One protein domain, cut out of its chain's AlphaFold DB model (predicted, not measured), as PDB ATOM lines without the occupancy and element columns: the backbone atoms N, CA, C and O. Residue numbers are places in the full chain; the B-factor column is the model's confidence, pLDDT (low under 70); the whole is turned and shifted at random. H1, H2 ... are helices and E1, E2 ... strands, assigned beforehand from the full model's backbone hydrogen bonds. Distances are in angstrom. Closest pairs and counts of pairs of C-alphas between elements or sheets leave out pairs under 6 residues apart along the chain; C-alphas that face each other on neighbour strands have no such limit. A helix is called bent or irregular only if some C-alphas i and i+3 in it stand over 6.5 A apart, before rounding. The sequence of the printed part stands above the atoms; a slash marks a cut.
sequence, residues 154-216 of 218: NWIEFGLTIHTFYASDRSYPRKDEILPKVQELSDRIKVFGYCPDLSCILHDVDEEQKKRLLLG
ATOM      1  N   ASN A 154     125.286 227.341 170.811       81.56
ATOM      2  CA  ASN A 154     126.345 227.635 169.861       81.56
ATOM      3  C   ASN A 154     125.745 227.619 168.461       81.56
ATOM      4  O   ASN A 154     124.709 226.995 168.235       81.56
ATOM      5  N   TRP A 155     126.376 228.294 167.513       85.81
ATOM      6  CA  TRP A 155     125.929 228.273 166.130       85.81
ATOM      7  C   TRP A 155     127.118 228.347 165.183       85.81
ATOM      8  O   TRP A 155     128.163 228.892 165.534       85.81
ATOM      9  N   ILE A 156     126.949 227.770 164.000       87.69
ATOM     10  CA  ILE A 156     127.887 227.905 162.885       87.69
ATOM     11  C   ILE A 156     127.116 228.363 161.652       87.69
ATOM     12  O   ILE A 156     125.944 228.020 161.479       87.69
ATOM     13  N   GLU A 157     127.788 229.107 160.787       90.81
ATOM     14  CA  GLU A 157     127.282 229.471 159.471       90.81
ATOM     15  C   GLU A 157     127.969 228.603 158.420       90.81
ATOM     16  O   GLU A 157     129.197 228.503 158.379       90.81
ATOM     17  N   PHE A 158     127.171 227.942 157.588       85.75
ATOM     18  CA  PHE A 158     127.673 227.177 156.456       85.75
ATOM     19  C   PHE A 158     126.856 227.532 155.213       85.75
ATOM     20  O   PHE A 158     125.660 227.243 155.124       85.75
ATOM     21  N   GLY A 159     127.499 228.206 154.256       87.69
ATOM     22  CA  GLY A 159     126.796 228.841 153.142       87.69
ATOM     23  C   GLY A 159     125.879 229.956 153.650       87.69
ATOM     24  O   GLY A 159     126.343 230.851 154.338       87.69
ATOM     25  N   LEU A 160     124.583 229.880 153.329       89.12
ATOM     26  CA  LEU A 160     123.548 230.821 153.798       89.12
ATOM     27  C   LEU A 160     122.681 230.243 154.933       89.12
ATOM     28  O   LEU A 160     121.593 230.746 155.205       89.12
ATOM     29  N   THR A 161     123.112 229.141 155.557       86.88
ATOM     30  CA  THR A 161     122.350 228.460 156.615       86.88
ATOM     31  C   THR A 161     123.045 228.606 157.963       86.88
ATOM     32  O   THR A 161     124.220 228.266 158.112       86.88
ATOM     33  N   ILE A 162     122.293 229.068 158.963       88.12
ATOM     34  CA  ILE A 162     122.721 229.098 160.364       88.12
ATOM     35  C   ILE A 162     122.298 227.791 161.031       88.12
ATOM     36  O   ILE A 162     121.111 227.497 161.170       88.12
ATOM     37  N   HIS A 163     123.276 227.021 161.491       84.44
ATOM     38  CA  HIS A 163     123.058 225.796 162.248       84.44
ATOM     39  C   HIS A 163     123.267 226.087 163.730       84.44
ATOM     40  O   HIS A 163     124.376 226.416 164.144       84.44
ATOM     41  N   THR A 164     122.203 225.983 164.526       82.44
ATOM     42  CA  THR A 164     122.244 226.215 165.977       82.44
ATOM     43  C   THR A 164     122.265 224.885 166.724       82.44
ATOM     44  O   THR A 164     121.531 223.963 166.380       82.44
ATOM     45  N   PHE A 165     123.088 224.805 167.764       79.75
ATOM     46  CA  PHE A 165     123.256 223.652 168.637       79.75
ATOM     47  C   PHE A 165     123.039 224.089 170.078       79.75
ATOM     48  O   PHE A 165     123.635 225.069 170.527       79.75
ATOM     49  N   TYR A 166     122.234 223.344 170.819       75.81
ATOM     50  CA  TYR A 166     122.026 223.580 172.243       75.81
ATOM     51  C   TYR A 166     122.671 222.458 173.059       75.81
ATOM     52  O   TYR A 166     122.804 221.322 172.595       75.81
ATOM     53  N   ALA A 167     123.082 222.773 174.287       68.75
ATOM     54  CA  ALA A 167     123.581 221.763 175.216       68.75
ATOM     55  C   ALA A 167     122.511 220.683 175.450       68.75
ATOM     56  O   ALA A 167     121.347 220.998 175.701       68.75
ATOM     57  N   SER A 168     122.903 219.410 175.355       62.28
ATOM     58  CA  SER A 168     122.007 218.242 175.453       62.28
ATOM     59  C   SER A 168     120.871 218.154 174.416       62.28
ATOM     60  O   SER A 168     120.031 217.256 174.516       62.28
ATOM     61  N   ASP A 169     120.838 219.019 173.400       67.94
ATOM     62  CA  ASP A 169     119.789 218.990 172.384       67.94
ATOM     63  C   ASP A 169     120.055 217.925 171.317       67.94
ATOM     64  O   ASP A 169     121.106 217.862 170.679       67.94
ATOM     65  N   ARG A 170     119.056 217.060 171.138       64.62
ATOM     66  CA  ARG A 170     119.032 215.974 170.154       64.62
ATOM     67  C   ARG A 170     117.973 216.203 169.076       64.62
ATOM     68  O   ARG A 170     117.556 215.245 168.425       64.62
ATOM     69  N   SER A 171     117.487 217.427 168.914       70.75
ATOM     70  CA  SER A 171     116.503 217.794 167.893       70.75
ATOM     71  C   SER A 171     117.144 218.171 166.555       70.75
ATOM     72  O   SER A 171     116.442 218.251 165.551       70.75
ATOM     73  N   TYR A 172     118.473 218.341 166.513       75.62
ATOM     74  CA  TYR A 172     119.169 218.725 165.290       75.62
ATOM     75  C   TYR A 172     118.943 217.698 164.158       75.62
ATOM     76  O   TYR A 172     119.245 216.514 164.354       75.62
ATOM     77  N   PRO A 173     118.475 218.121 162.963       80.88
ATOM     78  CA  PRO A 173     118.031 217.204 161.909       80.88
ATOM     79  C   PRO A 173     119.077 216.189 161.437       80.88
ATOM     80  O   PRO A 173     118.716 215.093 161.029       80.88
ATOM     81  N   ARG A 174     120.372 216.528 161.509       81.81
ATOM     82  CA  ARG A 174     121.478 215.653 161.067       81.81
ATOM     83  C   ARG A 174     122.287 215.064 162.224       81.81
ATOM     84  O   ARG A 174     123.450 214.700 162.055       81.81
ATOM     85  N   LYS A 175     121.709 214.982 163.426       80.12
ATOM     86  CA  LYS A 175     122.392 214.410 164.603       80.12
ATOM     87  C   LYS A 175     122.896 212.984 164.356       80.12
ATOM     88  O   LYS A 175     123.962 212.632 164.849       80.12
ATOM     89  N   ASP A 176     122.152 212.203 163.574       84.38
ATOM     90  CA  ASP A 176     122.448 210.796 163.308       84.38
ATOM     91  C   ASP A 176     123.641 210.636 162.349       84.38
ATOM     92  O   ASP A 176     124.239 209.572 162.294       84.38
ATOM     93  N   GLU A 177     124.051 211.708 161.661       86.94
ATOM     94  CA  GLU A 177     125.309 211.769 160.906       86.94
ATOM     95  C   GLU A 177     126.465 212.309 161.768       86.94
ATOM     96  O   GLU A 177     127.595 211.824 161.695       86.94
ATOM     97  N   ILE A 178     126.190 213.315 162.607       85.06
ATOM     98  CA  ILE A 178     127.209 214.006 163.409       85.06
ATOM     99  C   ILE A 178     127.708 213.132 164.562       85.06
ATOM    100  O   ILE A 178     128.917 213.033 164.769       85.06
ATOM    101  N   LEU A 179     126.807 212.497 165.317       83.06
ATOM    102  CA  LEU A 179     127.176 211.726 166.509       83.06
ATOM    103  C   LEU A 179     128.112 210.547 166.183       83.06
ATOM    104  O   LEU A 179     129.130 210.418 166.869       83.06
ATOM    105  N   PRO A 180     127.874 209.739 165.127       88.38
ATOM    106  CA  PRO A 180     128.841 208.727 164.706       88.38
ATOM    107  C   PRO A 180     130.189 209.322 164.303       88.38
ATOM    108  O   PRO A 180     131.226 208.741 164.617       88.38
ATOM    109  N   LYS A 181     130.207 210.499 163.659       90.75
ATOM    110  CA  LYS A 181     131.464 211.140 163.260       90.75
ATOM    111  C   LYS A 181     132.273 211.633 164.459       90.75
ATOM    112  O   LYS A 181     133.491 211.474 164.478       90.75
ATOM    113  N   VAL A 182     131.609 212.187 165.474       87.94
ATOM    114  CA  VAL A 182     132.241 212.568 166.751       87.94
ATOM    115  C   VAL A 182     132.826 211.338 167.450       87.94
ATOM    116  O   VAL A 182     133.957 211.391 167.934       87.94
ATOM    117  N   GLN A 183     132.096 210.219 167.452       87.38
ATOM    118  CA  GLN A 183     132.575 208.958 168.015       87.38
ATOM    119  C   GLN A 183     133.813 208.432 167.267       87.38
ATOM    120  O   GLN A 183     134.821 208.135 167.901       87.38
ATOM    121  N   GLU A 184     133.783 208.409 165.930       92.25
ATOM    122  CA  GLU A 184     134.926 208.007 165.094       92.25
ATOM    123  C   GLU A 184     136.175 208.854 165.396       92.25
ATOM    124  O   GLU A 184     137.271 208.319 165.564       92.25
ATOM    125  N   LEU A 185     136.023 210.180 165.490       91.19
ATOM    126  CA  LEU A 185     137.131 211.084 165.814       91.19
ATOM    127  C   LEU A 185     137.686 210.826 167.219       91.19
ATOM    128  O   LEU A 185     138.903 210.781 167.388       91.19
ATOM    129  N   SER A 186     136.813 210.618 168.207       87.88
ATOM    130  CA  SER A 186     137.205 210.273 169.578       87.88
ATOM    131  C   SER A 186     138.034 208.994 169.621       87.88
ATOM    132  O   SER A 186     139.110 208.968 170.221       87.88
ATOM    133  N   ASP A 187     137.584 207.947 168.931       89.69
ATOM    134  CA  ASP A 187     138.282 206.665 168.911       89.69
ATOM    135  C   ASP A 187     139.628 206.765 168.187       89.69
ATOM    136  O   ASP A 187     140.626 206.237 168.677       89.69
ATOM    137  N   ARG A 188     139.715 207.543 167.099       93.38
ATOM    138  CA  ARG A 188     140.997 207.837 166.438       93.38
ATOM    139  C   ARG A 188     141.966 208.582 167.352       93.38
ATOM    140  O   ARG A 188     143.139 208.230 167.396       93.38
ATOM    141  N   ILE A 189     141.502 209.591 168.086       91.12
ATOM    142  CA  ILE A 189     142.350 210.386 168.987       91.12
ATOM    143  C   ILE A 189     142.877 209.525 170.151       91.12
ATOM    144  O   ILE A 189     144.038 209.662 170.536       91.12
ATOM    145  N   LYS A 190     142.081 208.568 170.651       88.69
ATOM    146  CA  LYS A 190     142.540 207.585 171.652       88.69
ATOM    147  C   LYS A 190     143.660 206.682 171.134       88.69
ATOM    148  O   LYS A 190     144.575 206.383 171.894       88.69
ATOM    149  N   VAL A 191     143.634 206.283 169.856       92.12
ATOM    150  CA  VAL A 191     144.728 205.495 169.242       92.12
ATOM    151  C   VAL A 191     146.062 206.251 169.297       92.12
ATOM    152  O   VAL A 191     147.108 205.630 169.457       92.12
ATOM    153  N   PHE A 192     146.034 207.586 169.253       92.19
ATOM    154  CA  PHE A 192     147.221 208.436 169.424       92.19
ATOM    155  C   PHE A 192     147.610 208.686 170.893       92.19
ATOM    156  O   PHE A 192     148.480 209.510 171.164       92.19
ATOM    157  N   GLY A 193     146.997 207.980 171.849       88.69
ATOM    158  CA  GLY A 193     147.357 208.032 173.268       88.69
ATOM    159  C   GLY A 193     146.556 209.029 174.106       88.69
ATOM    160  O   GLY A 193     146.884 209.239 175.272       88.69
ATOM    161  N   TYR A 194     145.499 209.639 173.562       87.06
ATOM    162  CA  TYR A 194     144.609 210.478 174.364       87.06
ATOM    163  C   TYR A 194     143.832 209.642 175.387       87.06
ATOM    164  O   TYR A 194     143.067 208.745 175.025       87.06
ATOM    165  N   CYS A 195     143.980 209.989 176.665       84.94
ATOM    166  CA  CYS A 195     143.184 209.442 177.754       84.94
ATOM    167  C   CYS A 195     142.235 210.535 178.281       84.94
ATOM    168  O   CYS A 195     142.720 211.575 178.734       84.94
ATOM    169  N   PRO A 196     140.905 210.348 178.203       81.69
ATOM    170  CA  PRO A 196     139.958 211.337 178.700       81.69
ATOM    171  C   PRO A 196     140.041 211.474 180.225       81.69
ATOM    172  O   PRO A 196     140.000 210.476 180.943       81.69
ATOM    173  N   ASP A 197     140.089 212.710 180.724       80.62
ATOM    174  CA  ASP A 197     139.969 212.986 182.157       80.62
ATOM    175  C   ASP A 197     138.498 212.918 182.593       80.62
ATOM    176  O   ASP A 197     137.707 213.845 182.399       80.62
ATOM    177  N   LEU A 198     138.135 211.792 183.202       80.75
ATOM    178  CA  LEU A 198     136.779 211.524 183.683       80.75
ATOM    179  C   LEU A 198     136.503 212.150 185.056       80.75
ATOM    180  O   LEU A 198     135.346 212.212 185.473       80.75
ATOM    181  N   SER A 199     137.524 212.688 185.736       71.38
ATOM    182  CA  SER A 199     137.362 213.355 187.035       71.38
ATOM    183  C   SER A 199     136.553 214.655 186.947       71.38
ATOM    184  O   SER A 199     135.979 215.107 187.939       71.38
ATOM    185  N   CYS A 200     136.448 215.221 185.742       66.81
ATOM    186  CA  CYS A 200     135.638 216.394 185.435       66.81
ATOM    187  C   CYS A 200     134.127 216.094 185.352       66.81
ATOM    188  O   CYS A 200     133.319 217.024 185.428       66.81
ATOM    189  N   ILE A 201     133.727 214.823 185.211       73.50
ATOM    190  CA  ILE A 201     132.319 214.416 185.157       73.50
ATOM    191  C   ILE A 201     131.850 214.046 186.560       73.50
ATOM    192  O   ILE A 201     132.110 212.966 187.078       73.50
ATOM    193  N   LEU A 202     131.110 214.971 187.161       67.44
ATOM    194  CA  LEU A 202     130.673 214.898 188.557       67.44
ATOM    195  C   LEU A 202     129.304 214.220 188.728       67.44
ATOM    196  O   LEU A 202     128.706 214.274 189.801       67.44
ATOM    197  N   HIS A 203     128.790 213.615 187.654       65.50
ATOM    198  CA  HIS A 203     127.593 212.787 187.705       65.50
ATOM    199  C   HIS A 203     127.955 211.422 188.295       65.50
ATOM    200  O   HIS A 203     128.933 210.804 187.875       65.50
ATOM    201  N   ASP A 204     127.142 210.960 189.244       67.25
ATOM    202  CA  ASP A 204     127.253 209.627 189.838       67.25
ATOM    203  C   ASP A 204     126.683 208.581 188.869       67.25
ATOM    204  O   ASP A 204     125.530 208.160 188.959       67.25
ATOM    205  N   VAL A 205     127.470 208.278 187.840       76.62
ATOM    206  CA  VAL A 205     127.183 207.296 186.792       76.62
ATOM    207  C   VAL A 205     128.441 206.475 186.522       76.62
ATOM    208  O   VAL A 205     129.548 206.893 186.872       76.62
ATOM    209  N   ASP A 206     128.285 205.311 185.897       77.38
ATOM    210  CA  ASP A 206     129.422 204.464 185.544       77.38
ATOM    211  C   ASP A 206     130.403 205.164 184.578       77.38
ATOM    212  O   ASP A 206     130.076 206.144 183.904       77.38
ATOM    213  N   GLU A 207     131.638 204.665 184.517       74.56
ATOM    214  CA  GLU A 207     132.713 205.258 183.712       74.56
ATOM    215  C   GLU A 207     132.395 205.291 182.204       74.56
ATOM    216  O   GLU A 207     132.824 206.212 181.507       74.56
ATOM    217  N   GLU A 208     131.604 204.347 181.683       76.44
ATOM    218  CA  GLU A 208     131.169 204.358 180.279       76.44
ATOM    219  C   GLU A 208     130.163 205.485 180.017       76.44
ATOM    220  O   GLU A 208     130.252 206.217 179.023       76.44
ATOM    221  N   GLN A 209     129.246 205.699 180.953       73.50
ATOM    222  CA  GLN A 209     128.308 206.804 180.936       73.50
ATOM    223  C   GLN A 209     129.039 208.147 181.097       73.50
ATOM    224  O   GLN A 209     128.711 209.099 180.386       73.50
ATOM    225  N   LYS A 210     130.078 208.233 181.944       77.44
ATOM    226  CA  LYS A 210     130.930 209.433 182.055       77.44
ATOM    227  C   LYS A 210     131.657 209.742 180.752       77.44
ATOM    228  O   LYS A 210     131.652 210.895 180.328       77.44
ATOM    229  N   LYS A 211     132.223 208.737 180.073       76.56
ATOM    230  CA  LYS A 211     132.849 208.912 178.749       76.56
ATOM    231  C   LYS A 211     131.854 209.462 177.729       76.56
ATOM    232  O   LYS A 211     132.184 210.383 176.989       76.56
ATOM    233  N   ARG A 212     130.625 208.940 177.709       75.62
ATOM    234  CA  ARG A 212     129.557 209.448 176.832       75.62
ATOM    235  C   ARG A 212     129.162 210.883 177.163       75.62
ATOM    236  O   ARG A 212     128.985 211.680 176.249       75.62
ATOM    237  N   LEU A 213     129.048 211.215 178.447       76.06
ATOM    238  CA  LEU A 213     128.772 212.579 178.901       76.06
ATOM    239  C   LEU A 213     129.910 213.541 178.558       76.06
ATOM    240  O   LEU A 213     129.621 214.685 178.254       76.06
ATOM    241  N   LEU A 214     131.166 213.090 178.568       76.62
ATOM    242  CA  LEU A 214     132.323 213.896 178.171       76.62
ATOM    243  C   LEU A 214     132.342 214.191 176.661       76.62
ATOM    244  O   LEU A 214     132.799 215.250 176.244       76.62
ATOM    245  N   LEU A 215     131.845 213.259 175.842       75.25
ATOM    246  CA  LEU A 215     131.688 213.445 174.391       75.25
ATOM    247  C   LEU A 215     130.473 214.310 174.028       75.25
ATOM    248  O   LEU A 215     130.385 214.811 172.908       75.25
ATOM    249  N   GLY A 216     129.538 214.478 174.963       65.50
ATOM    250  CA  GLY A 216     128.443 215.433 174.872       65.50
ATOM    251  C   GLY A 216     128.807 216.759 175.536       65.50
ATOM    252  O   GLY A 216     129.551 216.815 176.507       65.50
TER     253      GLY A 216
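Overview. This is residues 154 to 216 of the 218 residues of the protein "Putative pentatricopeptide repeat-containing protein at3g13770 mitochondrial" of Phtheirospermum japonicum (UniProt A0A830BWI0). A two-stranded hairpin, E1 and E2, lies at one end of a loose, hooked chain; a long helix, H1, leads away from it, and a long loop then folds back to a short helix, H2, whose last turn comes up to the middle of H1. The hairpin's tip, residues 157 to 162, sticks out at one end, and the last turns of H1 with the residues after it, 187 to 193, stick out too. The printed part has 63 residues, with two named strands and two named helices in the order E1, E2, H1, H2; the sheet is E1 - E2, antiparallel, and the class is mixed, helices and strands. The whole is loose, with a radius of gyration of the C-alphas of 14.1 A and spans of 39 by 28 by 18 A.

Arrangement. E1, residues 154 to 158, and E2, residues 161 to 166, form an antiparallel hairpin over a tight link of 2 residues, with 159 degrees between their directions. The C-alphas of Trp 155 and Thr 164 face each other at 4.2 A. N 154 and O 165 are 2.8 A apart, and N 163 and O 156 are 2.8 A apart, both within hydrogen-bond range. A short link of 8 residues joins E2 to H1, residues 175 to 191. H1 is apart from E1. H2, residues 207 to 215, only just touches H1, with 3 pairs of C-alphas within 8 A, and H1 takes part with residues 182 to 186 alone. Their closest C-alphas are those of Val 182 and Leu 215, 7.7 A apart. The two helices run opposite ways at a steep tilt of 67 degrees, only just short of about perpendicular. H2 is apart from both E1 and E2. In H2 every O i to N i+4 pair is within hydrogen-bond range; in H1 11 of 13 are.

Along the chain. E1 begins at C-alpha 154, at (126.345, 227.635, 169.861), and is 13.5 A long from first to last C-alpha; E2 is 16.4 A long. H1 begins at C-alpha 175, at (122.392, 214.410, 164.603), and measures 24.5 A. It is neither bent nor irregular, but only just: C-alphas 177 and 180 are 6.0 A apart. H2 measures 12.4 A and ends at C-alpha 215, at (131.688, 213.445, 174.391).

Size, cuts and confidence. The two C-alphas farthest apart are those of Leu 160 and Asp 204, at 42.0 A. The printed part has no cut. The link from H1 to H2, residues 192 to 206, is long. The mean pLDDT of the printed part is 80.8; residues 167 to 170, 200, 202 to 204 and 216 are under 70.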